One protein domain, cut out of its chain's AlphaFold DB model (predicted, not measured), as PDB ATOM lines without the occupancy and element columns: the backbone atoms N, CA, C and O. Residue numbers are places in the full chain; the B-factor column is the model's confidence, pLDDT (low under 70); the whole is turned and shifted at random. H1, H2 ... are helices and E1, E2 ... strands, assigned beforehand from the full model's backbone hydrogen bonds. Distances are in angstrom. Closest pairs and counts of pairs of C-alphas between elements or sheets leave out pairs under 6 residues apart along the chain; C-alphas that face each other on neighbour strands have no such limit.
ATOM      1  N   THR A 108      34.843 119.088  -0.365       85.12
ATOM      2  CA  THR A 108      33.560 118.680   0.212       85.12
ATOM      3  C   THR A 108      32.588 119.841   0.072       85.12
ATOM      4  O   THR A 108      32.791 120.887   0.684       85.12
ATOM      5  N   VAL A 109      31.560 119.673  -0.756       87.38
ATOM      6  CA  VAL A 109      30.576 120.730  -1.049       87.38
ATOM      7  C   VAL A 109      29.292 120.595  -0.242       87.38
ATOM      8  O   VAL A 109      28.572 121.573  -0.095       87.38
ATOM      9  N   GLY A 110      29.028 119.416   0.316       84.88
ATOM     10  CA  GLY A 110      27.914 119.180   1.225       84.88
ATOM     11  C   GLY A 110      28.169 117.952   2.088       84.88
ATOM     12  O   GLY A 110      28.869 117.024   1.669       84.88
ATOM     13  N   MET A 111      27.617 117.962   3.300       86.25
ATOM     14  CA  MET A 111      27.636 116.816   4.201       86.25
ATOM     15  C   MET A 111      26.299 116.655   4.903       86.25
ATOM     16  O   MET A 111      25.629 117.637   5.222       86.25
ATOM     17  N   ALA A 112      25.955 115.410   5.181       87.81
ATOM     18  CA  ALA A 112      24.878 115.053   6.082       87.81
ATOM     19  C   ALA A 112      25.245 113.747   6.782       87.81
ATOM     20  O   ALA A 112      25.999 112.924   6.247       87.81
ATOM     21  N   ALA A 113      24.728 113.569   7.991       86.81
ATOM     22  CA  ALA A 113      24.966 112.373   8.774       86.81
ATOM     23  C   ALA A 113      23.860 112.152   9.808       86.81
ATOM     24  O   ALA A 113      23.113 113.068  10.164       86.81
ATOM     25  N   ARG A 114      23.775 110.919  10.312       85.88
ATOM     26  CA  ARG A 114      22.957 110.561  11.477       85.88
ATOM     27  C   ARG A 114      23.873 110.077  12.594       85.88
ATOM     28  O   ARG A 114      24.675 109.164  12.395       85.88
ATOM     29  N   PHE A 115      23.748 110.703  13.761       87.88
ATOM     30  CA  PHE A 115      24.539 110.405  14.952       87.88
ATOM     31  C   PHE A 115      23.631 110.030  16.130       87.88
ATOM     32  O   PHE A 115      22.485 110.482  16.182       87.88
ATOM     33  N   PRO A 116      24.127 109.229  17.090       87.88
ATOM     34  CA  PRO A 116      23.412 108.979  18.334       87.88
ATOM     35  C   PRO A 116      23.035 110.276  19.057       87.88
ATOM     36  O   PRO A 116      23.832 111.213  19.105       87.88
ATOM     37  N   GLY A 117      21.822 110.335  19.610       82.69
ATOM     38  CA  GLY A 117      21.313 111.518  20.318       82.69
ATOM     39  C   GLY A 117      20.763 112.639  19.424       82.69
ATOM     40  O   GLY A 117      20.097 113.541  19.931       82.69
ATOM     41  N   CYS A 118      20.978 112.572  18.107       84.94
ATOM     42  CA  CYS A 118      20.417 113.529  17.155       84.94
ATOM     43  C   CYS A 118      19.015 113.090  16.700       84.94
ATOM     44  O   CYS A 118      18.772 111.900  16.487       84.94
ATOM     45  N   HIS A 119      18.109 114.051  16.540       76.56
ATOM     46  CA  HIS A 119      16.700 113.826  16.195       76.56
ATOM     47  C   HIS A 119      16.306 114.460  14.856       76.56
ATOM     48  O   HIS A 119      15.333 114.018  14.248       76.56
ATOM     49  N   GLY A 120      17.035 115.480  14.397       73.94
ATOM     50  CA  GLY A 120      16.729 116.203  13.165       73.94
ATOM     51  C   GLY A 120      17.968 116.434  12.313       73.94
ATOM     52  O   GLY A 120      18.412 115.545  11.584       73.94
ATOM     53  N   ASN A 121      18.529 117.643  12.394       70.81
ATOM     54  CA  ASN A 121      19.696 118.030  11.602       70.81
ATOM     55  C   ASN A 121      20.958 117.440  12.238       70.81
ATOM     56  O   ASN A 121      21.637 118.088  13.039       70.81
ATOM     57  N   GLY A 122      21.246 116.189  11.880       78.81
ATOM     58  CA  GLY A 122      22.255 115.380  12.554       78.81
ATOM     59  C   GLY A 122      23.637 116.026  12.605       78.81
ATOM     60  O   GLY A 122      24.303 115.918  13.625       78.81
ATOM     61  N   THR A 123      24.066 116.754  11.572       86.50
ATOM     62  CA  THR A 123      25.395 117.388  11.559       86.50
ATOM     63  C   THR A 123      25.485 118.573  12.525       86.50
ATOM     64  O   THR A 123      26.448 118.680  13.286       86.50
ATOM     65  N   ASN A 124      24.487 119.463  12.518       88.19
ATOM     66  CA  ASN A 124      24.487 120.656  13.372       88.19
ATOM     67  C   ASN A 124      24.239 120.306  14.843       88.19
ATOM     68  O   ASN A 124      24.889 120.859  15.730       88.19
ATOM     69  N   GLU A 125      23.328 119.366  15.097       89.75
ATOM     70  CA  GLU A 125      23.065 118.840  16.438       89.75
ATOM     71  C   GLU A 125      24.313 118.158  17.000       89.75
ATOM     72  O   GLU A 125      24.736 118.467  18.115       89.75
ATOM     73  N   TYR A 126      24.977 117.323  16.196       89.88
ATOM     74  CA  TYR A 126      26.226 116.682  16.588       89.88
ATOM     75  C   TYR A 126      27.330 117.698  16.901       89.88
ATOM     76  O   TYR A 126      28.021 117.564  17.912       89.88
ATOM     77  N   TRP A 127      27.471 118.756  16.097       90.75
ATOM     78  CA  TRP A 127      28.433 119.824  16.382       90.75
ATOM     79  C   TRP A 127      28.144 120.527  17.713       90.75
ATOM     80  O   TRP A 127      29.050 120.702  18.530       90.75
ATOM     81  N   ALA A 128      26.883 120.880  17.971       91.31
ATOM     82  CA  ALA A 128      26.486 121.501  19.231       91.31
ATOM     83  C   ALA A 128      26.796 120.597  20.435       91.31
ATOM     84  O   ALA A 128      27.302 121.068  21.455       91.31
ATOM     85  N   MET A 129      26.557 119.291  20.302       90.44
ATOM     86  CA  MET A 129      26.883 118.300  21.327       90.44
ATOM     87  C   MET A 129      28.387 118.180  21.578       90.44
ATOM     88  O   MET A 129      28.800 118.123  22.736       90.44
ATOM     89  N   LEU A 130      29.206 118.187  20.521       92.50
ATOM     90  CA  LEU A 130      30.664 118.183  20.643       92.50
ATOM     91  C   LEU A 130      31.164 119.435  21.367       92.50
ATOM     92  O   LEU A 130      31.979 119.326  22.283       92.50
ATOM     93  N   CYS A 131      30.652 120.615  21.007       95.31
ATOM     94  CA  CYS A 131      30.994 121.864  21.690       95.31
ATOM     95  C   CYS A 131      30.576 121.861  23.168       95.31
ATOM     96  O   CYS A 131      31.263 122.456  23.997       95.31
ATOM     97  N   ALA A 132      29.467 121.197  23.499       94.81
ATOM     98  CA  ALA A 132      28.976 121.055  24.865       94.81
ATOM     99  C   ALA A 132      29.644 119.909  25.652       94.81
ATOM    100  O   ALA A 132      29.440 119.815  26.861       94.81
ATOM    101  N   GLY A 133      30.438 119.048  25.002       93.25
ATOM    102  CA  GLY A 133      31.084 117.892  25.632       93.25
ATOM    103  C   GLY A 133      30.096 116.833  26.130       93.25
ATOM    104  O   GLY A 133      30.342 116.213  27.164       93.25
ATOM    105  N   LEU A 134      28.963 116.662  25.440       90.31
ATOM    106  CA  LEU A 134      27.910 115.727  25.842       90.31
ATOM    107  C   LEU A 134      28.216 114.292  25.397       90.31
ATOM    108  O   LEU A 134      28.625 114.060  24.259       90.31
ATOM    109  N   ASP A 135      27.946 113.337  26.287       89.25
ATOM    110  CA  ASP A 135      27.962 111.902  26.000       89.25
ATOM    111  C   ASP A 135      26.539 111.419  25.670       89.25
ATOM    112  O   ASP A 135      25.606 111.675  26.432       89.25
ATOM    113  N   MET A 136      26.379 110.739  24.530       87.12
ATOM    114  CA  MET A 136      25.095 110.201  24.051       87.12
ATOM    115  C   MET A 136      25.002 108.682  24.142       87.12
ATOM    116  O   MET A 136      24.129 108.070  23.522       87.12
ATOM    117  N   ILE A 137      25.896 108.055  24.899       89.62
ATOM    118  CA  ILE A 137      25.745 106.654  25.249       89.62
ATOM    119  C   ILE A 137      24.523 106.498  26.156       89.62
ATOM    120  O   ILE A 137      24.433 107.072  27.241       89.62
ATOM    121  N   SER A 138      23.571 105.689  25.704       87.38
ATOM    122  CA  SER A 138      22.356 105.366  26.439       87.38
ATOM    123  C   SER A 138      22.256 103.866  26.662       87.38
ATOM    124  O   SER A 138      22.978 103.065  26.063       87.38
ATOM    125  N   THR A 139      21.333 103.459  27.526       88.25
ATOM    126  CA  THR A 139      20.925 102.058  27.560       88.25
ATOM    127  C   THR A 139      20.251 101.677  26.245       88.25
ATOM    128  O   THR A 139      19.669 102.545  25.585       88.25
ATOM    129  N   VAL A 140      20.306 100.393  25.880       86.50
ATOM    130  CA  VAL A 140      19.571  99.871  24.717       86.50
ATOM    131  C   VAL A 140      18.088 100.262  24.834       86.50
ATOM    132  O   VAL A 140      17.463  99.923  25.842       86.50
ATOM    133  N   PRO A 141      17.522 100.969  23.841       84.56
ATOM    134  CA  PRO A 141      16.108 101.311  23.835       84.56
ATOM    135  C   PRO A 141      15.236 100.060  23.707       84.56
ATOM    136  O   PRO A 141      15.583  99.128  22.975       84.56
ATOM    137  N   ILE A 142      14.082 100.052  24.379       82.62
ATOM    138  CA  ILE A 142      13.152  98.912  24.351       82.62
ATOM    139  C   ILE A 142      12.606  98.650  22.942       82.62
ATOM    140  O   ILE A 142      12.267  97.519  22.608       82.62
ATOM    141  N   GLU A 143      12.578  99.683  22.093       81.12
ATOM    142  CA  GLU A 143      12.176  99.585  20.691       81.12
ATOM    143  C   GLU A 143      13.147  98.734  19.859       81.12
ATOM    144  O   GLU A 143      12.788  98.286  18.774       81.12
ATOM    145  N   ARG A 144      14.381  98.507  20.336       82.75
ATOM    146  CA  ARG A 144      15.379  97.675  19.648       82.75
ATOM    147  C   ARG A 144      15.248  96.209  20.040       82.75
ATOM    148  O   ARG A 144      14.998  95.358  19.191       82.75
ATOM    149  N   TRP A 145      15.455  95.914  21.317       82.94
ATOM    150  CA  TRP A 145      15.235  94.602  21.917       82.94
ATOM    151  C   TRP A 145      15.172  94.734  23.437       82.94
ATOM    152  O   TRP A 145      15.711  95.676  24.019       82.94
ATOM    153  N   ASP A 146      14.549  93.755  24.089       85.88
ATOM    154  CA  ASP A 146      14.513  93.695  25.548       85.88
ATOM    155  C   ASP A 146      15.895  93.340  26.103       85.88
ATOM    156  O   ASP A 146      16.391  92.217  25.974       85.88
ATOM    157  N   ILE A 147      16.530  94.325  26.727       85.38
ATOM    158  CA  ILE A 147      17.869  94.201  27.284       85.38
ATOM    159  C   ILE A 147      17.941  93.195  28.431       85.38
ATOM    160  O   ILE A 147      18.958  92.517  28.576       85.38
ATOM    161  N   ASP A 148      16.880  93.044  29.221       87.12
ATOM    162  CA  ASP A 148      16.887  92.159  30.385       87.12
ATOM    163  C   ASP A 148      16.855  90.686  29.958       87.12
ATOM    164  O   ASP A 148      17.439  89.826  30.622       87.12
ATOM    165  N   LEU A 149      16.282  90.392  28.786       86.81
ATOM    166  CA  LEU A 149      16.336  89.060  28.182       86.81
ATOM    167  C   LEU A 149      17.723  88.686  27.665       86.81
ATOM    168  O   LEU A 149      18.027  87.495  27.591       86.81
ATOM    169  N   TYR A 150      18.572  89.653  27.319       84.62
ATOM    170  CA  TYR A 150      19.879  89.391  26.712       84.62
ATOM    171  C   TYR A 150      21.060  89.763  27.602       84.62
ATOM    172  O   TYR A 150      22.177  89.376  27.282       84.62
ATOM    173  N   HIS A 151      20.851  90.423  28.735       87.81
ATOM    174  CA  HIS A 151      21.937  90.823  29.619       87.81
ATOM    175  C   HIS A 151      22.323  89.740  30.636       87.81
ATOM    176  O   HIS A 151      21.464  89.195  31.330       87.81
ATOM    177  N   ASP A 152      23.624  89.509  30.805       87.75
ATOM    178  CA  ASP A 152      24.196  88.768  31.933       87.75
ATOM    179  C   ASP A 152      25.531  89.413  32.344       87.75
ATOM    180  O   ASP A 152      26.359  89.666  31.469       87.75
ATOM    181  N   PRO A 153      25.758  89.728  33.633       89.44
ATOM    182  CA  PRO A 153      27.025  90.307  34.073       89.44
ATOM    183  C   PRO A 153      28.244  89.391  33.857       89.44
ATOM    184  O   PRO A 153      29.358  89.909  33.861       89.44
ATOM    185  N   ASP A 154      28.073  88.072  33.682       89.00
ATOM    186  CA  ASP A 154      29.164  87.152  33.337       89.00
ATOM    187  C   ASP A 154      29.376  87.087  31.805       89.00
ATOM    188  O   ASP A 154      28.532  86.547  31.080       89.00
ATOM    189  N   PRO A 155      30.528  87.560  31.280       86.00
ATOM    190  CA  PRO A 155      30.837  87.522  29.847       86.00
ATOM    191  C   PRO A 155      30.944  86.106  29.262       86.00
ATOM    192  O   PRO A 155      30.969  85.939  28.042       86.00
ATOM    193  N   SER A 156      31.059  85.089  30.116       87.06
ATOM    194  CA  SER A 156      31.237  83.691  29.717       87.06
ATOM    195  C   SER A 156      29.923  83.024  29.309       87.06
ATOM    196  O   SER A 156      29.949  81.948  28.706       87.06
ATOM    197  N   VAL A 157      28.778  83.635  29.634       83.00
ATOM    198  CA  VAL A 157      27.452  83.072  29.359       83.00
ATOM    199  C   VAL A 157      27.133  83.188  27.861       83.00
ATOM    200  O   VAL A 157      27.008  84.292  27.328       83.00
ATOM    201  N   PRO A 158      26.968  82.065  27.135       84.25
ATOM    202  CA  PRO A 158      26.729  82.111  25.697       84.25
ATOM    203  C   PRO A 158      25.392  82.773  25.345       84.25
ATOM    204  O   PRO A 158      24.353  82.429  25.902       84.25
ATOM    205  N   GLY A 159      25.406  83.658  24.345       81.50
ATOM    206  CA  GLY A 159      24.193  84.305  23.831       81.50
ATOM    207  C   GLY A 159      23.679  85.469  24.682       81.50
ATOM    208  O   GLY A 159      22.575  85.949  24.431       81.50
ATOM    209  N   LYS A 160      24.469  85.917  25.665       84.12
ATOM    210  CA  LYS A 160      24.199  87.093  26.493       84.12
ATOM    211  C   LYS A 160      25.220  88.200  26.226       84.12
ATOM    212  O   LYS A 160      26.322  87.944  25.743       84.12
ATOM    213  N   MET A 161      24.836  89.431  26.536       81.75
ATOM    214  CA  MET A 161      25.678  90.622  26.516       81.75
ATOM    215  C   MET A 161      25.967  91.078  27.946       81.75
ATOM    216  O   MET A 161      25.071  91.128  28.782       81.75
ATOM    217  N   TYR A 162      27.217  91.443  28.214       86.69
ATOM    218  CA  TYR A 162      27.631  91.974  29.517       86.69
ATOM    219  C   TYR A 162      27.489  93.501  29.607       86.69
ATOM    220  O   TYR A 162      27.535  94.069  30.696       86.69
ATOM    221  N   THR A 163      27.331  94.180  28.465       87.06
ATOM    222  CA  THR A 163      27.090  95.624  28.402       87.06
ATOM    223  C   THR A 163      25.615  95.914  28.166       87.06
ATOM    224  O   THR A 163      24.926  95.180  27.459       87.06
ATOM    225  N   ARG A 164      25.149  97.014  28.757       86.56
ATOM    226  CA  ARG A 164      23.805  97.565  28.548       86.56
ATOM    227  C   ARG A 164      23.798  98.833  27.702       86.56
ATOM    228  O   ARG A 164      22.731  99.365  27.411       86.56
ATOM    229  N   TRP A 165      24.981  99.331  27.371       87.69
ATOM    230  CA  TRP A 165      25.206 100.687  26.898       87.69
ATOM    231  C   TRP A 165      25.605 100.686  25.427       87.69
ATOM    232  O   TRP A 165      26.356  99.814  24.991       87.69
ATOM    233  N   GLY A 166      25.116 101.668  24.675       86.94
ATOM    234  CA  GLY A 166      25.461 101.868  23.273       86.94
ATOM    235  C   GLY A 166      24.993 103.224  22.750       86.94
ATOM    236  O   GLY A 166      24.239 103.938  23.410       86.94
ATOM    237  N   GLY A 167      25.453 103.586  21.554       87.69
ATOM    238  CA  GLY A 167      24.974 104.762  20.833       87.69
ATOM    239  C   GLY A 167      23.873 104.366  19.856       87.69
ATOM    240  O   GLY A 167      24.118 103.575  18.946       87.69
ATOM    241  N   PHE A 168      22.673 104.923  20.017       85.12
ATOM    242  CA  PHE A 168      21.518 104.569  19.192       85.12
ATOM    243  C   PHE A 168      21.028 105.756  18.372       85.12
ATOM    244  O   PHE A 168      20.860 106.863  18.879       85.12
ATOM    245  N   ILE A 169      20.771 105.496  17.089       85.00
ATOM    246  CA  ILE A 169      20.061 106.420  16.207       85.00
ATOM    247  C   ILE A 169      18.560 106.226  16.441       85.00
ATOM    248  O   ILE A 169      18.060 105.091  16.409       85.00
ATOM    249  N   PHE A 170      17.860 107.329  16.685       79.31
ATOM    250  CA  PHE A 170      16.409 107.355  16.848       79.31
ATOM    251  C   PHE A 170      15.700 107.334  15.492       79.31
ATOM    252  O   PHE A 170      16.266 107.739  14.481       79.31
ATOM    253  N   GLY A 171      14.458 106.847  15.472       78.81
ATOM    254  CA  GLY A 171      13.619 106.904  14.271       78.81
ATOM    255  C   GLY A 171      14.060 106.000  13.117       78.81
ATOM    256  O   GLY A 171      13.692 106.278  11.987       78.81
ATOM    257  N   LEU A 172      14.805 104.916  13.380       77.81
ATOM    258  CA  LEU A 172      15.288 103.990  12.339       77.81
ATOM    259  C   LEU A 172      14.159 103.392  11.471       77.81
ATOM    260  O   LEU A 172      14.381 103.055  10.313       77.81
ATOM    261  N   GLU A 173      12.961 103.258  12.037       79.00
ATOM    262  CA  GLU A 173      11.782 102.738  11.337       79.00
ATOM    263  C   GLU A 173      11.111 103.778  10.424       79.00
ATOM    264  O   GLU A 173      10.324 103.415   9.551       79.00
ATOM    265  N   GLY A 174      11.399 105.066  10.628       83.38
ATOM    266  CA  GLY A 174      10.839 106.154   9.835       83.38
ATOM    267  C   GLY A 174      11.502 106.238   8.465       83.38
ATOM    268  O   GLY A 174      12.721 106.148   8.358       83.38
ATOM    269  N   PHE A 175      10.689 106.398   7.421       89.00
ATOM    270  CA  PHE A 175      11.162 106.637   6.062       89.00
ATOM    271  C   PHE A 175      10.063 107.292   5.221       89.00
ATOM    272  O   PHE A 175       8.932 106.798   5.192       89.00
ATOM    273  N   ASP A 176      10.382 108.384   4.522       89.94
ATOM    274  CA  ASP A 176       9.449 109.029   3.587       89.94
ATOM    275  C   ASP A 176       9.445 108.309   2.232       89.94
ATOM    276  O   ASP A 176      10.088 108.714   1.264       89.94
ATOM    277  N   ASN A 177       8.706 107.205   2.155       89.25
ATOM    278  CA  ASN A 177       8.635 106.388   0.946       89.25
ATOM    279  C   ASN A 177       8.075 107.144  -0.273       89.25
ATOM    280  O   ASN A 177       8.525 106.917  -1.396       89.25
ATOM    281  N   LYS A 178       7.125 108.063  -0.062       88.44
ATOM    282  CA  LYS A 178       6.482 108.834  -1.134       88.44
ATOM    283  C   LYS A 178       7.458 109.794  -1.792       88.44
ATOM    284  O   LYS A 178       7.442 109.917  -3.012       88.44
ATOM    285  N   MET A 179       8.319 110.434  -1.005       87.06
ATOM    286  CA  MET A 179       9.351 111.328  -1.524       87.06
ATOM    287  C   MET A 179      10.327 110.612  -2.466       87.06
ATOM    288  O   MET A 179      10.740 111.187  -3.473       87.06
ATOM    289  N   PHE A 180      10.667 109.353  -2.170       85.88
ATOM    290  CA  PHE A 180      11.577 108.546  -2.990       85.88
ATOM    291  C   PHE A 180      10.880 107.734  -4.092       85.88
ATOM    292  O   PHE A 180      11.566 107.050  -4.846       85.88
ATOM    293  N   GLY A 181       9.549 107.808  -4.210       85.38
ATOM    294  CA  GLY A 181       8.789 107.028  -5.193       85.38
ATOM    295  C   GLY A 181       8.811 105.517  -4.927       85.38
ATOM    296  O   GLY A 181       8.714 104.733  -5.861       85.38
ATOM    297  N   ILE A 182       8.967 105.102  -3.666       82.81
ATOM    298  CA  ILE A 182       9.060 103.690  -3.273       82.81
ATOM    299  C   ILE A 182       7.705 103.214  -2.747       82.81
ATOM    300  O   ILE A 182       7.088 103.857  -1.888       82.81
ATOM    301  N   ALA A 183       7.238 102.062  -3.229       82.19
ATOM    302  CA  ALA A 183       5.977 101.479  -2.778       82.19
ATOM    303  C   ALA A 183       6.038 101.109  -1.283       82.19
ATOM    304  O   ALA A 183       7.069 100.673  -0.780       82.19
ATOM    305  N   GLU A 184       4.932 101.235  -0.545       87.38
ATOM    306  CA  GLU A 184       4.907 100.937   0.900       87.38
ATOM    307  C   GLU A 184       5.377  99.510   1.264       87.38
ATOM    308  O   GLU A 184       6.198  99.385   2.177       87.38
ATOM    309  N   PRO A 185       4.969  98.437   0.551       85.06
ATOM    310  CA  PRO A 185       5.462  97.089   0.839       85.06
ATOM    311  C   PRO A 185       6.966  96.929   0.582       85.06
ATOM    312  O   PRO A 185       7.641  96.181   1.284       85.06
ATOM    313  N   GLU A 186       7.496  97.641  -0.414       81.69
ATOM    314  CA  GLU A 186       8.926  97.648  -0.722       81.69
ATOM    315  C   GLU A 186       9.697  98.392   0.366       81.69
ATOM    316  O   GLU A 186      10.648  97.849   0.925       81.69
ATOM    317  N   ALA A 187       9.223  99.581   0.746       84.12
ATOM    318  CA  ALA A 187       9.802 100.368   1.821       84.12
ATOM    319  C   ALA A 187       9.892  99.558   3.118       84.12
ATOM    320  O   ALA A 187      10.947  99.558   3.738       84.12
ATOM    321  N   GLN A 188       8.852  98.802   3.494       83.56
ATOM    322  CA  GLN A 188       8.864  97.938   4.685       83.56
ATOM    323  C   GLN A 188       9.889  96.796   4.608       83.56
ATOM    324  O   GLN A 188      10.433  96.400   5.640       83.56
ATOM    325  N   ALA A 189      10.172  96.280   3.412       81.62
ATOM    326  CA  ALA A 189      11.143  95.208   3.194       81.62
ATOM    327  C   ALA A 189      12.595  95.708   3.082       81.62
ATOM    328  O   ALA A 189      13.527  94.919   3.243       81.62
ATOM    329  N   MET A 190      12.805  96.998   2.801       78.69
ATOM    330  CA  MET A 190      14.144  97.581   2.691       78.69
ATOM    331  C   MET A 190      14.898  97.520   4.018       78.69
ATOM    332  O   MET A 190      14.325  97.767   5.079       78.69
ATOM    333  N   ASP A 191      16.206  97.278   3.947       80.00
ATOM    334  CA  ASP A 191      17.079  97.367   5.115       80.00
ATOM    335  C   ASP A 191      17.095  98.818   5.644       80.00
ATOM    336  O   ASP A 191      17.252  99.756   4.851       80.00
ATOM    337  N   PRO A 192      16.962  99.048   6.961       80.88
ATOM    338  CA  PRO A 192      16.923 100.404   7.497       80.88
ATOM    339  C   PRO A 192      18.173 101.247   7.204       80.88
ATOM    340  O   PRO A 192      18.078 102.470   7.096       80.88
ATOM    341  N   HIS A 193      19.344 100.630   7.004       80.50
ATOM    342  CA  HIS A 193      20.537 101.366   6.585       80.50
ATOM    343  C   HIS A 193      20.407 101.900   5.158       80.50
ATOM    344  O   HIS A 193      20.932 102.972   4.871       80.50
ATOM    345  N   GLN A 194      19.706 101.190   4.267       83.44
ATOM    346  CA  GLN A 194      19.429 101.681   2.914       83.44
ATOM    347  C   GLN A 194      18.472 102.874   2.953       83.44
ATOM    348  O   GLN A 194      18.704 103.854   2.249       83.44
ATOM    349  N   ARG A 195      17.451 102.824   3.816       85.88
ATOM    350  CA  ARG A 195      16.502 103.932   4.016       85.88
ATOM    351  C   ARG A 195      17.207 105.192   4.520       85.88
ATOM    352  O   ARG A 195      17.124 106.235   3.877       85.88
ATOM    353  N   ILE A 196      17.997 105.072   5.594       85.44
ATOM    354  CA  ILE A 196      18.790 106.199   6.116       85.44
ATOM    355  C   ILE A 196      19.776 106.711   5.068       85.44
ATOM    356  O   ILE A 196      19.959 107.918   4.935       85.44
ATOM    357  N   LEU A 197      20.431 105.815   4.325       86.94
ATOM    358  CA  LEU A 197      21.385 106.221   3.299       86.94
ATOM    359  C   LEU A 197      20.723 107.119   2.247       86.94
ATOM    360  O   LEU A 197      21.317 108.127   1.880       86.94
ATOM    361  N   LEU A 198      19.508 106.795   1.796       88.44
ATOM    362  CA  LEU A 198      18.772 107.618   0.831       88.44
ATOM    363  C   LEU A 198      18.478 109.020   1.379       88.44
ATOM    364  O   LEU A 198      18.754 110.012   0.701       88.44
ATOM    365  N   GLU A 199      17.997 109.114   2.619       87.88
ATOM    366  CA  GLU A 199      17.721 110.398   3.274       87.88
ATOM    367  C   GLU A 199      18.984 111.243   3.455       87.88
ATOM    368  O   GLU A 199      19.010 112.427   3.123       87.88
ATOM    369  N   VAL A 200      20.060 110.627   3.949       88.06
ATOM    370  CA  VAL A 200      21.326 111.313   4.223       88.06
ATOM    371  C   VAL A 200      22.001 111.755   2.924       88.06
ATOM    372  O   VAL A 200      22.555 112.850   2.855       88.06
ATOM    373  N   VAL A 201      21.928 110.951   1.862       87.38
ATOM    374  CA  VAL A 201      22.428 111.350   0.539       87.38
ATOM    375  C   VAL A 201      21.635 112.542   0.008       87.38
ATOM    376  O   VAL A 201      22.248 113.525  -0.413       87.38
ATOM    377  N   TYR A 202      20.304 112.509   0.095       88.25
ATOM    378  CA  TYR A 202      19.462 113.630  -0.321       88.25
ATOM    379  C   TYR A 202      19.788 114.917   0.456       88.25
ATOM    380  O   TYR A 202      20.041 115.960  -0.146       88.25
ATOM    381  N   GLU A 203      19.882 114.840   1.784       87.88
ATOM    382  CA  GLU A 203      20.238 115.980   2.635       87.88
ATOM    383  C   GLU A 203      21.641 116.523   2.312       87.88
ATOM    384  O   GLU A 203      21.865 117.734   2.322       87.88
ATOM    385  N   SER A 204      22.591 115.651   1.957       86.81
ATOM    386  CA  SER A 204      23.935 116.080   1.555       86.81
ATOM    387  C   SER A 204      23.933 116.891   0.254       86.81
ATOM    388  O   SER A 204      24.705 117.847   0.131       86.81
ATOM    389  N   PHE A 205      23.052 116.554  -0.695       85.81
ATOM    390  CA  PHE A 205      22.868 117.319  -1.927       85.81
ATOM    391  C   PHE A 205      22.148 118.639  -1.669       85.81
ATOM    392  O   PHE A 205      22.583 119.669  -2.186       85.81
ATOM    393  N   TRP A 206      21.137 118.631  -0.800       88.19
ATOM    394  CA  TRP A 206      20.455 119.846  -0.363       88.19
ATOM    395  C   TRP A 206      21.424 120.842   0.286       88.19
ATOM    396  O   TRP A 206      21.476 122.009  -0.097       88.19
ATOM    397  N   ASN A 207      22.279 120.371   1.199       86.44
ATOM    398  CA  ASN A 207      23.307 121.198   1.835       86.44
ATOM    399  C   ASN A 207      24.361 121.710   0.836       86.44
ATOM    400  O   ASN A 207      24.954 122.762   1.062       86.44
ATOM    401  N   ALA A 208      24.576 120.996  -0.273       85.44
ATOM    402  CA  ALA A 208      25.430 121.444  -1.372       85.44
ATOM    403  C   ALA A 208      24.738 122.432  -2.334       85.44
ATOM    404  O   ALA A 208      25.395 122.925  -3.256       85.44
ATOM    405  N   GLY A 209      23.439 122.705  -2.151       87.00
ATOM    406  CA  GLY A 209      22.629 123.526  -3.052       87.00
ATOM    407  C   GLY A 209      22.473 122.904  -4.442       87.00
ATOM    408  O   GLY A 209      22.552 123.625  -5.434       87.00
ATOM    409  N   LEU A 210      22.364 121.572  -4.511       82.94
ATOM    410  CA  LEU A 210      22.211 120.821  -5.755       82.94
ATOM    411  C   LEU A 210      20.786 120.299  -5.915       82.94
ATOM    412  O   LEU A 210      20.276 119.616  -5.027       82.94
ATOM    413  N   ASP A 211      20.208 120.557  -7.085       79.88
ATOM    414  CA  ASP A 211      18.875 120.079  -7.458       79.88
ATOM    415  C   ASP A 211      18.942 118.766  -8.262       79.88
ATOM    416  O   ASP A 211      19.983 118.400  -8.819       79.88
ATOM    417  N   LYS A 212      17.815 118.047  -8.352       75.12
ATOM    418  CA  LYS A 212      17.724 116.741  -9.033       75.12
ATOM    419  C   LYS A 212      18.113 116.839 -10.510       75.12
ATOM    420  O   LYS A 212      18.861 115.997 -11.002       75.12
ATOM    421  N   GLU A 213      17.667 117.889 -11.188       75.25
ATOM    422  CA  GLU A 213      17.920 118.146 -12.611       75.25
ATOM    423  C   GLU A 213      19.404 118.430 -12.884       75.25
ATOM    424  O   GLU A 213      19.918 118.150 -13.964       75.25
ATOM    425  N   GLN A 214      20.119 118.966 -11.891       72.56
ATOM    426  CA  GLN A 214      21.556 119.227 -11.989       72.56
ATOM    427  C   GLN A 214      22.399 117.966 -11.790       72.56
ATOM    428  O   GLN A 214      23.582 117.973 -12.129       72.56
ATOM    429  N   LEU A 215      21.821 116.918 -11.197       72.69
ATOM    430  CA  LEU A 215      22.480 115.644 -10.922       72.69
ATOM    431  C   LEU A 215      22.144 114.585 -11.977       72.69
ATOM    432  O   LEU A 215      22.999 113.749 -12.282       72.69
ATOM    433  N   SER A 216      20.940 114.628 -12.555       71.38
ATOM    434  CA  SER A 216      20.537 113.729 -13.639       71.38
ATOM    435  C   SER A 216      21.490 113.845 -14.828       71.38
ATOM    436  O   SER A 216      21.857 114.949 -15.226       71.38
ATOM    437  N   ASN A 217      21.891 112.704 -15.393       62.44
ATOM    438  CA  ASN A 217      22.816 112.621 -16.531       62.44
ATOM    439  C   ASN A 217      24.207 113.235 -16.290       62.44
ATOM    440  O   ASN A 217      24.924 113.569 -17.233       62.44
ATOM    441  N   THR A 218      24.628 113.352 -15.027       71.56
ATOM    442  CA  THR A 218      26.008 113.719 -14.689       71.56
ATOM    443  C   THR A 218      26.868 112.494 -14.406       71.56
ATOM    444  O   THR A 218      26.385 111.451 -13.971       71.56
ATOM    445  N   ASN A 219      28.183 112.629 -14.593       70.88
ATOM    446  CA  ASN A 219      29.157 111.598 -14.227       70.88
ATOM    447  C   ASN A 219      29.406 111.582 -12.700       70.88
ATOM    448  O   ASN A 219      30.519 111.829 -12.229       70.88
ATOM    449  N   CYS A 220      28.340 111.388 -11.918       75.50
ATOM    450  CA  CYS A 220      28.369 111.352 -10.460       75.50
ATOM    451  C   CYS A 220      28.612 109.919  -9.963       75.50
ATOM    452  O   CYS A 220      27.815 109.015 -10.202       75.50
ATOM    453  N   GLY A 221      29.712 109.709  -9.236       77.19
ATOM    454  CA  GLY A 221      30.013 108.430  -8.590       77.19
ATOM    455  C   GLY A 221      29.384 108.321  -7.199       77.19
ATOM    456  O   GLY A 221      29.363 109.297  -6.452       77.19
ATOM    457  N   CYS A 222      28.925 107.124  -6.827       77.88
ATOM    458  CA  CYS A 222      28.461 106.812  -5.474       77.88
ATOM    459  C   CYS A 222      29.394 105.783  -4.822       77.88
ATOM    460  O   CYS A 222      29.647 104.716  -5.386       77.88
ATOM    461  N   TYR A 223      29.900 106.104  -3.630       80.44
ATOM    462  CA  TYR A 223      30.829 105.262  -2.878       80.44
ATOM    463  C   TYR A 223      30.294 105.055  -1.465       80.44
ATOM    464  O   TYR A 223      30.187 106.005  -0.694       80.44
ATOM    465  N   VAL A 224      29.973 103.808  -1.121       79.56
ATOM    466  CA  VAL A 224      29.356 103.459   0.164       79.56
ATOM    467  C   VAL A 224      30.212 102.420   0.873       79.56
ATOM    468  O   VAL A 224      30.487 101.348   0.333       79.56
ATOM    469  N   GLY A 225      30.626 102.734   2.099       79.56
ATOM    470  CA  GLY A 225      31.212 101.765   3.018       79.56
ATOM    471  C   GLY A 225      30.104 101.100   3.823       79.56
ATOM    472  O   GLY A 225      29.434 101.766   4.603       79.56
ATOM    473  N   CYS A 226      29.907  99.797   3.642       72.25
ATOM    474  CA  CYS A 226      28.937  99.029   4.414       72.25
ATOM    475  C   CYS A 226      29.595  97.753   4.939       72.25
ATOM    476  O   CYS A 226      30.286  97.048   4.200       72.25
ATOM    477  N   ALA A 227      29.377  97.467   6.217       67.44
ATOM    478  CA  ALA A 227      29.684  96.186   6.826       67.44
ATOM    479  C   ALA A 227      28.374  95.597   7.337       67.44
ATOM    480  O   ALA A 227      27.577  96.302   7.955       67.44
ATOM    481  N   THR A 228      28.146  94.313   7.072       54.53
ATOM    482  CA  THR A 228      26.940  93.624   7.522       54.53
ATOM    483  C   THR A 228      26.971  93.496   9.043       54.53
ATOM    484  O   THR A 228      27.540  92.558   9.595       54.53
ATOM    485  N   LEU A 229      26.357  94.449   9.730       55.03
ATOM    486  CA  LEU A 229      25.867  94.269  11.086       55.03
ATOM    487  C   LEU A 229      24.466  93.710  10.889       55.03
ATOM    488  O   LEU A 229      23.603  94.435  10.412       55.03
ATOM    489  N   GLY A 230      24.298  92.398  11.075       45.56
ATOM    490  CA  GLY A 230      23.091  91.678  10.674       45.56
ATOM    491  C   GLY A 230      21.813  92.441  11.025       45.56
ATOM    492  O   GLY A 230      21.410  92.453  12.179       45.56
ATOM    493  N   GLY A 231      21.152  93.014  10.013       39.66
ATOM    494  CA  GLY A 231      19.774  93.519  10.085       39.66
ATOM    495  C   GLY A 231      18.747  92.384  10.189       39.66
ATOM    496  O   GLY A 231      17.582  92.546   9.852       39.66
ATOM    497  N   ILE A 232      19.206  91.210  10.618       40.31
ATOM    498  CA  ILE A 232      18.437  89.997  10.822       40.31
ATOM    499  C   ILE A 232      18.308  89.850  12.336       40.31
ATOM    500  O   ILE A 232      19.289  90.036  13.060       40.31
ATOM    501  N   SER A 233      17.101  89.544  12.804       38.88
ATOM    502  CA  SER A 233      16.789  89.357  14.217       38.88
ATOM    503  C   SER A 233      17.882  88.555  14.949       38.88
ATOM    504  O   SER A 233      18.428  87.576  14.430       38.88
ATOM    505  N   VAL A 234      18.180  88.913  16.201       42.03
ATOM    506  CA  VAL A 234      19.090  88.130  17.067       42.03
ATOM    507  C   VAL A 234      18.637  86.653  17.155       42.03
ATOM    508  O   VAL A 234      19.447  85.749  17.375       42.03
ATOM    509  N   TYR A 254      31.247  92.146   0.001       26.75
ATOM    510  CA  TYR A 254      30.292  92.111  -1.101       26.75
ATOM    511  C   TYR A 254      30.851  92.949  -2.262       26.75
ATOM    512  O   TYR A 254      30.738  94.171  -2.296       26.75
ATOM    513  N   ARG A 255      31.514  92.290  -3.218       24.69
ATOM    514  CA  ARG A 255      32.029  92.911  -4.443       24.69
ATOM    515  C   ARG A 255      30.962  92.816  -5.528       24.69
ATOM    516  O   ARG A 255      30.959  91.867  -6.308       24.69
ATOM    517  N   LYS A 256      30.063  93.799  -5.611       22.23
ATOM    518  CA  LYS A 256      29.201  93.950  -6.792       22.23
ATOM    519  C   LYS A 256      29.907  94.870  -7.787       22.23
ATOM    520  O   LYS A 256      29.912  96.086  -7.647       22.23
ATOM    521  N   SER A 257      30.591  94.260  -8.753       22.30
ATOM    522  CA  SER A 257      31.272  94.968  -9.839       22.30
ATOM    523  C   SER A 257      30.250  95.317 -10.919       22.30
ATOM    524  O   SER A 257      29.937  94.479 -11.760       22.30
ATOM    525  N   TYR A 258      29.733  96.544 -10.919       25.77
ATOM    526  CA  TYR A 258      29.080  97.086 -12.111       25.77
ATOM    527  C   TYR A 258      30.177  97.421 -13.132       25.77
ATOM    528  O   TYR A 258      31.171  98.060 -12.788       25.77
ATOM    529  N   ARG A 259      30.042  96.912 -14.367       25.45
ATOM    530  CA  ARG A 259      31.104  96.849 -15.398       25.45
ATOM    531  C   ARG A 259      31.723  98.196 -15.814       25.45
ATOM    532  O   ARG A 259      32.745  98.163 -16.485       25.45
ATOM    533  N   ASN A 260      31.201  99.333 -15.344       23.66
ATOM    534  CA  ASN A 260      31.715 100.671 -15.662       23.66
ATOM    535  C   ASN A 260      32.354 101.426 -14.481       23.66
ATOM    536  O   ASN A 260      32.760 102.572 -14.644       23.66
ATOM    537  N   CYS A 261      32.509 100.814 -13.301       23.31
ATOM    538  CA  CYS A 261      33.163 101.477 -12.169       23.31
ATOM    539  C   CYS A 261      34.623 101.015 -12.041       23.31
ATOM    540  O   CYS A 261      34.899  99.872 -11.665       23.31
ATOM    541  N   ARG A 262      35.577 101.895 -12.376       26.08
ATOM    542  CA  ARG A 262      37.010 101.633 -12.177       26.08
ATOM    543  C   ARG A 262      37.277 101.396 -10.685       26.08
ATOM    544  O   ARG A 262      37.033 102.253  -9.845       26.08
ATOM    545  N   THR A 263      37.761 100.190 -10.397       24.70
ATOM    546  CA  THR A 263      38.172  99.673  -9.087       24.70
ATOM    547  C   THR A 263      38.995 100.696  -8.298       24.70
ATOM    548  O   THR A 263      40.069 101.084  -8.751       24.70
ATOM    549  N   LEU A 264      38.540 101.064  -7.098       26.48
ATOM    550  CA  LEU A 264      39.343 101.812  -6.130       26.48
ATOM    551  C   LEU A 264      39.266 101.137  -4.756       26.48
ATOM    552  O   LEU A 264      38.202 100.744  -4.282       26.48
ATOM    553  N   THR A 265      40.439 100.917  -4.171       21.28
ATOM    554  CA  THR A 265      40.681 100.053  -3.015       21.28
ATOM    555  C   THR A 265      40.244 100.719  -1.711       21.28
ATOM    556  O   THR A 265      40.771 101.766  -1.344       21.28
ATOM    557  N   VAL A 266      39.337 100.082  -0.965       25.92
ATOM    558  CA  VAL A 266      38.982 100.496   0.401       25.92
ATOM    559  C   VAL A 266      40.071 100.016   1.359       25.92
ATOM    560  O   VAL A 266      40.310  98.815   1.491       25.92
ATOM    561  N   ARG A 267      40.742 100.955   2.033       20.80
ATOM    562  CA  ARG A 267      41.669 100.660   3.129       20.80
ATOM    563  C   ARG A 267      40.946 100.936   4.446       20.80
ATOM    564  O   ARG A 267      40.693 102.087   4.782       20.80
ATOM    565  N   LEU A 268      40.596  99.873   5.165       23.62
ATOM    566  CA  LEU A 268      40.030  99.954   6.511       23.62
ATOM    567  C   LEU A 268      41.080 100.533   7.471       23.62
ATOM    568  O   LEU A 268      42.107  99.900   7.720       23.62
ATOM    569  N   LEU A 269      40.821 101.723   8.011       24.16
ATOM    570  CA  LEU A 269      41.497 102.220   9.206       24.16
ATOM    571  C   LEU A 269      40.610 101.896  10.422       24.16
ATOM    572  O   LEU A 269      39.676 102.625  10.718       24.16
ATOM    573  N   GLN A 270      40.972 100.798  11.098       25.08
ATOM    574  CA  GLN A 270      40.623 100.396  12.479       25.08
ATOM    575  C   GLN A 270      39.236  99.750  12.780       25.08
ATOM    576  O   GLN A 270      38.271  99.998  12.064       25.08
ATOM    577  N   PRO A 271      39.157  98.846  13.798       31.41
ATOM    578  CA  PRO A 271      37.996  97.992  14.110       31.41
ATOM    579  C   PRO A 271      36.966  98.665  15.063       31.41
ATOM    580  O   PRO A 271      37.254  99.744  15.577       31.41
ATOM    581  N   PRO A 272      35.766  98.068  15.275       48.62
ATOM    582  CA  PRO A 272      34.495  98.803  15.187       48.62
ATOM    583  C   PRO A 272      33.635  98.771  16.462       48.62
ATOM    584  O   PRO A 272      33.532  97.707  17.049       48.62
ATOM    585  N   GLU A 273      32.915  99.853  16.798       30.34
ATOM    586  CA  GLU A 273      31.696  99.775  17.651       30.34
ATOM    587  C   GLU A 273      30.596 100.822  17.341       30.34
ATOM    588  O   GLU A 273      29.538 100.782  17.959       30.34
ATOM    589  N   TYR A 274      30.750 101.709  16.348       32.56
ATOM    590  CA  TYR A 274      29.733 102.732  16.051       32.56
ATOM    591  C   TYR A 274      29.483 102.852  14.548       32.56
ATOM    592  O   TYR A 274      30.404 103.125  13.777       32.56
ATOM    593  N   LEU A 275      28.234 102.633  14.123       33.38
ATOM    594  CA  LEU A 275      27.828 102.873  12.743       33.38
ATOM    595  C   LEU A 275      27.448 104.348  12.593       33.38
ATOM    596  O   LEU A 275      26.355 104.769  12.964       33.38
ATOM    597  N   HIS A 276      28.373 105.128  12.047       39.66
ATOM    598  CA  HIS A 276      28.114 106.487  11.590       39.66
ATOM    599  C   HIS A 276      27.899 106.453  10.080       39.66
ATOM    600  O   HIS A 276      28.801 106.067   9.335       39.66
ATOM    601  N   ILE A 277      26.708 106.842   9.623       48.97
ATOM    602  CA  ILE A 277      26.438 107.018   8.194       48.97
ATOM    603  C   ILE A 277      26.709 108.482   7.874       48.97
ATOM    604  O   ILE A 277      26.009 109.366   8.364       48.97
ATOM    605  N   VAL A 278      27.748 108.721   7.075       47.19
ATOM    606  CA  VAL A 278      28.145 110.048   6.598       47.19
ATOM    607  C   VAL A 278      28.090 110.026   5.078       47.19
ATOM    608  O   VAL A 278      28.789 109.227   4.452       47.19
ATOM    609  N   ALA A 279      27.284 110.905   4.486       54.22
ATOM    610  CA  ALA A 279      27.352 111.183   3.057       54.22
ATOM    611  C   ALA A 279      28.145 112.469   2.828       54.22
ATOM    612  O   ALA A 279      27.929 113.484   3.495       54.22
ATOM    613  N   LEU A 280      29.066 112.412   1.870       42.84
ATOM    614  CA  LEU A 280      29.856 113.551   1.425       42.84
ATOM    615  C   LEU A 280      29.623 113.742  -0.067       42.84
ATOM    616  O   LEU A 280      29.884 112.837  -0.859       42.84
ATOM    617  N   SER A 281      29.182 114.937  -0.446       37.00
ATOM    618  CA  SER A 281      29.209 115.354  -1.842       37.00
ATOM    619  C   SER A 281      30.575 115.966  -2.123       37.00
ATOM    620  O   SER A 281      30.966 116.963  -1.506       37.00
ATOM    621  N   LEU A 282      31.330 115.335  -3.019       37.09
ATOM    622  CA  LEU A 282      32.670 115.764  -3.397       37.09
ATOM    623  C   LEU A 282      32.631 116.377  -4.796       37.09
ATOM    624  O   LEU A 282      32.140 115.762  -5.741       37.09
ATOM    625  N   LYS A 283      33.201 117.572  -4.946       35.78
ATOM    626  CA  LYS A 283      33.488 118.173  -6.251       35.78
ATOM    627  C   LYS A 283      34.984 118.457  -6.371       35.78
ATOM    628  O   LYS A 283      35.616 118.819  -5.378       35.78
ATOM    629  N   PRO A 284      35.572 118.344  -7.572       36.78
ATOM    630  CA  PRO A 284      36.909 118.872  -7.808       36.78
ATOM    631  C   PRO A 284      36.899 120.376  -7.511       36.78
ATOM    632  O   PRO A 284      35.998 121.094  -7.964       36.78
ATOM    633  N   ALA A 285      37.859 120.846  -6.714       37.31
ATOM    634  CA  ALA A 285      37.917 122.245  -6.324       37.31
ATOM    635  C   ALA A 285      38.162 123.109  -7.570       37.31
ATOM    636  O   ALA A 285      39.269 123.156  -8.106       37.31
TER     637      ALA A 285
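What this domain is: This is residues 108 to 234 and 254 to 285 of the 294 residues of the protein "EryA protein" of Symbiodinium sp. CCMP2456 (UniProt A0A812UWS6). Little regular structure is here: an antiparallel ribbon, E1 and E2, with H4 packed on it, amid long loops; residues 255 to 260 stick out. The 159 printed residues, 56 in named elements, run strand, five helices, strand, class mixed. The whole is only just loose, close to compact: radius of gyration of the C-alphas 18.4 A, spans 55, 40, 37 A.

Where its parts are: Find E1, residues 108 to 114, from C-alpha 108 at (33.560, 118.680, 0.212); E2, 277 to 284, ends at C-alpha 284 at (36.909, 118.872, -7.808). H4 is 192 to 207, 22.5 A; H1 122 to 132; H2 147 to 150; H3 184 to 189; H5 212 to 215.

How they stand to each other: E1 and E2 are antiparallel, with N 109 to O 281 at 2.9 A. H4's C-alpha 204 is 4.6 A from E1's C-alpha 111. In H1, H3 and H4 each O i to N i+4 pair is within hydrogen-bond range.

The domain as a whole: The cut, residues 235 to 253, spans 21.7 A. Links H1 to H2 and H2 to H3 are long. E2's mean pLDDT is 42.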